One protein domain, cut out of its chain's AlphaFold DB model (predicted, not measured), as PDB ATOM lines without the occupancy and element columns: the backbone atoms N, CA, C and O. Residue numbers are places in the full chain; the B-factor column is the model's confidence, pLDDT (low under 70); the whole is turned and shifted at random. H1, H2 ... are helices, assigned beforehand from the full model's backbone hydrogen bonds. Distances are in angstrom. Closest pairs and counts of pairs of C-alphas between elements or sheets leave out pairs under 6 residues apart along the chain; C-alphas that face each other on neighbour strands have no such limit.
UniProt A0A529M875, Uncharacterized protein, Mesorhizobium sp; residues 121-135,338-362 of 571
ATOM      1  N   ASN A 121      22.761 -17.714  20.507       83.62
ATOM      2  CA  ASN A 121      24.193 -17.802  20.734       83.62
ATOM      3  C   ASN A 121      24.446 -18.404  22.123       83.62
ATOM      4  O   ASN A 121      23.842 -17.996  23.112       83.62
ATOM      5  N   ALA A 122      25.363 -19.362  22.197       79.38
ATOM      6  CA  ALA A 122      25.726 -20.051  23.426       79.38
ATOM      7  C   ALA A 122      26.147 -19.108  24.568       79.38
ATOM      8  O   ALA A 122      25.793 -19.348  25.721       79.38
ATOM      9  N   ALA A 123      26.861 -18.020  24.261       82.44
ATOM     10  CA  ALA A 123      27.255 -17.035  25.272       82.44
ATOM     11  C   ALA A 123      26.037 -16.305  25.869       82.44
ATOM     12  O   ALA A 123      25.960 -16.108  27.082       82.44
ATOM     13  N   ASP A 124      25.049 -15.976  25.031       86.69
ATOM     14  CA  ASP A 124      23.803 -15.342  25.467       86.69
ATOM     15  C   ASP A 124      22.947 -16.315  26.305       86.69
ATOM     16  O   ASP A 124      22.283 -15.890  27.251       86.69
ATOM     17  N   VAL A 125      23.004 -17.626  26.027       89.44
ATOM     18  CA  VAL A 125      22.340 -18.663  26.843       89.44
ATOM     19  C   VAL A 125      22.908 -18.694  28.264       89.44
ATOM     20  O   VAL A 125      22.141 -18.644  29.224       89.44
ATOM     21  N   LEU A 126      24.238 -18.714  28.418       90.62
ATOM     22  CA  LEU A 126      24.883 -18.709  29.740       90.62
ATOM     23  C   LEU A 126      24.619 -17.409  30.507       90.62
ATOM     24  O   LEU A 126      24.345 -17.442  31.708       90.62
ATOM     25  N   SER A 127      24.646 -16.270  29.810       89.94
ATOM     26  CA  SER A 127      24.281 -14.976  30.395       89.94
ATOM     27  C   SER A 127      22.825 -14.969  30.872       89.94
ATOM     28  O   SER A 127      22.545 -14.512  31.978       89.94
ATOM     29  N   THR A 128      21.913 -15.560  30.094       90.44
ATOM     30  CA  THR A 128      20.497 -15.694  30.465       90.44
ATOM     31  C   THR A 128      20.324 -16.555  31.713       90.44
ATOM     32  O   THR A 128      19.628 -16.141  32.636       90.44
ATOM     33  N   TRP A 129      20.971 -17.723  31.779       93.38
ATOM     34  CA  TRP A 129      20.918 -18.581  32.969       93.38
ATOM     35  C   TRP A 129      21.471 -17.861  34.195       93.38
ATOM     36  O   TRP A 129      20.836 -17.875  35.241       93.38
ATOM     37  N   THR A 130      22.584 -17.142  34.054       94.44
ATOM     38  CA  THR A 130      23.155 -16.366  35.163       94.44
ATOM     39  C   THR A 130      22.193 -15.284  35.645       94.44
ATOM     40  O   THR A 130      21.951 -15.176  36.842       94.44
ATOM     41  N   ALA A 131      21.572 -14.532  34.732       93.62
ATOM     42  CA  ALA A 131      20.567 -13.535  35.093       93.62
ATOM     43  C   ALA A 131      19.359 -14.157  35.813       93.62
ATOM     44  O   ALA A 131      18.867 -13.581  36.780       93.62
ATOM     45  N   MET A 132      18.899 -15.336  35.378       92.50
ATOM     46  CA  MET A 132      17.813 -16.059  36.048       92.50
ATOM     47  C   MET A 132      18.189 -16.448  37.479       92.50
ATOM     48  O   MET A 132      17.385 -16.235  38.383       92.50
ATOM     49  N   GLU A 133      19.395 -16.975  37.689       94.50
ATOM     50  CA  GLU A 133      19.868 -17.390  39.011       94.50
ATOM     51  C   GLU A 133      20.109 -16.190  39.947       94.50
ATOM     52  O   GLU A 133      19.718 -16.237  41.111       94.50
ATOM     53  N   VAL A 134      20.678 -15.084  39.444       95.50
ATOM     54  CA  VAL A 134      20.884 -13.841  40.217       95.50
ATOM     55  C   VAL A 134      19.551 -13.200  40.621       95.50
ATOM     56  O   VAL A 134      19.417 -12.670  41.723       95.50
ATOM     57  N   LEU A 135      18.546 -13.236  39.737       93.94
ATOM     58  CA  LEU A 135      17.251 -12.586  39.961       93.94
ATOM     59  C   LEU A 135      16.209 -13.475  40.662       93.94
ATOM     60  O   LEU A 135      15.064 -13.050  40.826       93.94
ATOM     61  N   ALA A 338      29.593 -19.037  36.108       91.38
ATOM     62  CA  ALA A 338      30.748 -18.170  35.878       91.38
ATOM     63  C   ALA A 338      31.938 -18.962  35.306       91.38
ATOM     64  O   ALA A 338      32.570 -18.541  34.333       91.38
ATOM     65  N   ARG A 339      32.203 -20.160  35.845       92.25
ATOM     66  CA  ARG A 339      33.239 -21.068  35.329       92.25
ATOM     67  C   ARG A 339      32.932 -21.534  33.908       92.25
ATOM     68  O   ARG A 339      33.822 -21.553  33.062       92.25
ATOM     69  N   ALA A 340      31.683 -21.895  33.636       92.50
ATOM     70  CA  ALA A 340      31.221 -22.319  32.321       92.50
ATOM     71  C   ALA A 340      31.376 -21.199  31.278       92.50
ATOM     72  O   ALA A 340      31.848 -21.447  30.167       92.50
ATOM     73  N   GLN A 341      31.055 -19.958  31.653       89.88
ATOM     74  CA  GLN A 341      31.245 -18.781  30.811       89.88
ATOM     75  C   GLN A 341      32.729 -18.509  30.536       89.88
ATOM     76  O   GLN A 341      33.092 -18.280  29.383       89.88
ATOM     77  N   ALA A 342      33.594 -18.603  31.551       90.25
ATOM     78  CA  ALA A 342      35.040 -18.448  31.383       90.25
ATOM     79  C   ALA A 342      35.632 -19.525  30.456       90.25
ATOM     80  O   ALA A 342      36.380 -19.206  29.536       90.25
ATOM     81  N   LEU A 343      35.244 -20.794  30.629       92.19
ATOM     82  CA  LEU A 343      35.677 -21.888  29.751       92.19
ATOM     83  C   LEU A 343      35.233 -21.678  28.298       92.19
ATOM     84  O   LEU A 343      35.997 -21.979  27.378       92.19
ATOM     85  N   ALA A 344      34.014 -21.178  28.088       89.06
ATOM     86  CA  ALA A 344      33.508 -20.858  26.758       89.06
ATOM     87  C   ALA A 344      34.286 -19.698  26.117       89.06
ATOM     88  O   ALA A 344      34.695 -19.811  24.963       89.06
ATOM     89  N   ALA A 345      34.515 -18.614  26.865       87.19
ATOM     90  CA  ALA A 345      35.232 -17.431  26.391       87.19
ATOM     91  C   ALA A 345      36.705 -17.730  26.063       87.19
ATOM     92  O   ALA A 345      37.203 -17.292  25.030       87.19
ATOM     93  N   ASP A 346      37.371 -18.539  26.890       90.44
ATOM     94  CA  ASP A 346      38.767 -18.950  26.706       90.44
ATOM     95  C   ASP A 346      38.964 -20.004  25.597       90.44
ATOM     96  O   ASP A 346      40.093 -20.423  25.338       90.44
ATOM     97  N   GLY A 347      37.886 -20.521  24.995       89.62
ATOM     98  CA  GLY A 347      37.963 -21.639  24.047       89.62
ATOM     99  C   GLY A 347      38.402 -22.970  24.681       89.62
ATOM    100  O   GLY A 347      38.824 -23.881  23.971       89.62
ATOM    101  N   LYS A 348      38.301 -23.101  26.011       93.50
ATOM    102  CA  LYS A 348      38.668 -24.300  26.798       93.50
ATOM    103  C   LYS A 348      37.472 -25.205  27.118       93.50
ATOM    104  O   LYS A 348      37.623 -26.230  27.782       93.50
ATOM    105  N   ALA A 349      36.275 -24.822  26.683       91.62
ATOM    106  CA  ALA A 349      35.063 -25.614  26.811       91.62
ATOM    107  C   ALA A 349      35.210 -27.006  26.170       91.62
ATOM    108  O   ALA A 349      35.710 -27.149  25.054       91.62
ATOM    109  N   THR A 350      34.717 -28.039  26.858       91.31
ATOM    110  CA  THR A 350      34.735 -29.413  26.337       91.31
ATOM    111  C   THR A 350      33.807 -29.564  25.130       91.31
ATOM    112  O   THR A 350      32.836 -28.820  24.971       91.31
ATOM    113  N   GLY A 351      34.056 -30.578  24.293       91.38
ATOM    114  CA  GLY A 351      33.169 -30.911  23.174       91.38
ATOM    115  C   GLY A 351      31.720 -31.116  23.629       91.38
ATOM    116  O   GLY A 351      30.790 -30.576  23.027       91.38
ATOM    117  N   ASN A 352      31.516 -31.846  24.725       91.50
ATOM    118  CA  ASN A 352      30.202 -32.035  25.338       91.50
ATOM    119  C   ASN A 352      29.536 -30.733  25.758       91.50
ATOM    120  O   ASN A 352      28.381 -30.506  25.401       91.50
ATOM    121  N   PHE A 353      30.258 -29.855  26.451       91.56
ATOM    122  CA  PHE A 353      29.707 -28.568  26.848       91.56
ATOM    123  C   PHE A 353      29.283 -27.742  25.626       91.56
ATOM    124  O   PHE A 353      28.143 -27.287  25.559       91.56
ATOM    125  N   ASN A 354      30.140 -27.659  24.604       91.31
ATOM    126  CA  ASN A 354      29.841 -26.946  23.360       91.31
ATOM    127  C   ASN A 354      28.626 -27.520  22.611       91.31
ATOM    128  O   ASN A 354      27.850 -26.760  22.028       91.31
ATOM    129  N   ARG A 355      28.425 -28.843  22.621       90.81
ATOM    130  CA  ARG A 355      27.220 -29.469  22.047       90.81
ATOM    131  C   ARG A 355      25.973 -29.181  22.882       90.81
ATOM    132  O   ARG A 355      24.930 -28.885  22.307       90.81
ATOM    133  N   TYR A 356      26.085 -29.232  24.209       91.12
ATOM    134  CA  TYR A 356      24.974 -28.994  25.134       91.12
ATOM    135  C   TYR A 356      24.411 -27.574  25.011       91.12
ATOM    136  O   TYR A 356      23.206 -27.400  24.858       91.12
ATOM    137  N   ILE A 357      25.285 -26.563  24.996       89.25
ATOM    138  CA  ILE A 357      24.896 -25.147  24.869       89.25
ATOM    139  C   ILE A 357      24.556 -24.737  23.424       89.25
ATOM    140  O   ILE A 357      24.244 -23.579  23.162       89.25
ATOM    141  N   GLY A 358      24.664 -25.659  22.460       87.62
ATOM    142  CA  GLY A 358      24.359 -25.405  21.050       87.62
ATOM    143  C   GLY A 358      25.432 -24.644  20.261       87.62
ATOM    144  O   GLY A 358      25.184 -24.303  19.102       87.62
ATOM    145  N   ALA A 359      26.623 -24.421  20.833       88.69
ATOM    146  CA  ALA A 359      27.773 -23.839  20.135       88.69
ATOM    147  C   ALA A 359      28.284 -24.757  19.012       88.69
ATOM    148  O   ALA A 359      28.679 -24.293  17.946       88.69
ATOM    149  N   THR A 360      28.236 -26.075  19.224       89.62
ATOM    150  CA  THR A 360      28.526 -27.085  18.199       89.62
ATOM    151  C   THR A 360      27.244 -27.801  17.799       89.62
ATOM    152  O   THR A 360      26.669 -28.559  18.579       89.62
ATOM    153  N   LYS A 361      26.805 -27.591  16.556       86.31
ATOM    154  CA  LYS A 361      25.619 -28.249  15.998       86.31
ATOM    155  C   LYS A 361      26.016 -29.508  15.220       86.31
ATOM    156  O   LYS A 361      27.068 -29.519  14.577       86.31
ATOM    157  N   PRO A 362      25.189 -30.568  15.238       84.56
ATOM    158  CA  PRO A 362      25.437 -31.735  14.401       84.56
ATOM    159  C   PRO A 362      25.362 -31.338  12.920       84.56
ATOM    160  O   PRO A 362      24.427 -30.649  12.513       84.56
TER     161      PRO A 362
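Overview. This is residues 121 to 135 and 338 to 362 of the 571 residues of an uncharacterized protein of Mesorhizobium sp (UniProt A0A529M875). Two helices, the longer H1 and the shorter H2, lie side by side and run opposite ways, and a short third helix, H3, is set steeply to H2 near the end where H1 begins and H2 ends. Leu 135, the residue after H1 at the cut, and Pro 362, at the end of the tail after H3, are the two residues whose C-alphas lie farthest apart, and the outline is elongated, 32 by 19 by 13 A. The printed part has 40 residues with three named helices, H1, H2 and H3 along the chain, and no named strand; the class is all helix. The whole is compact, with a radius of gyration of the C-alphas of 10.1 A.

Along the chain. H1, the longest helix, holds residues 122 to 134 and is 18.5 A long from its first C-alpha at (25.726, -20.051, 23.426) to its last at (20.884, -13.841, 40.217). H2 is residues 338 to 345, 10.5 A from first to last C-alpha. H3 is residues 351 to 356, 8.6 A long, and ends with C-alpha 356 at (24.974, -28.994, 25.134).

Arrangement. H1 and H2 touch, and their closest C-alphas, those of Leu 126 and Gln 341, are 6.5 A apart. They run opposite ways at a shallow tilt of 14 degrees. H2 and H3 are close but not clearly touching; their closest C-alphas, those of Ala 344 and Asn 354, are 7.9 A apart. Their lines stand at a steep tilt of 67 degrees, only just short of about perpendicular, and they run opposite ways. H1 and H3 are only just apart, with their closest C-alphas at 8.0 A. In H1, H2 and H3 every O i to N i+4 pair is within hydrogen-bond range.

Size, cuts and confidence. The two C-alphas farthest apart, those of Leu 135 and Pro 362, are 33.0 A from each other. Residues 136 to 337 are not printed, and C-alphas 135 and 338 stand 15.2 A apart across the cut. The link from H2 to H3 is tight. The mean pLDDT of the printed part is 90.1, and no printed residue is under 70.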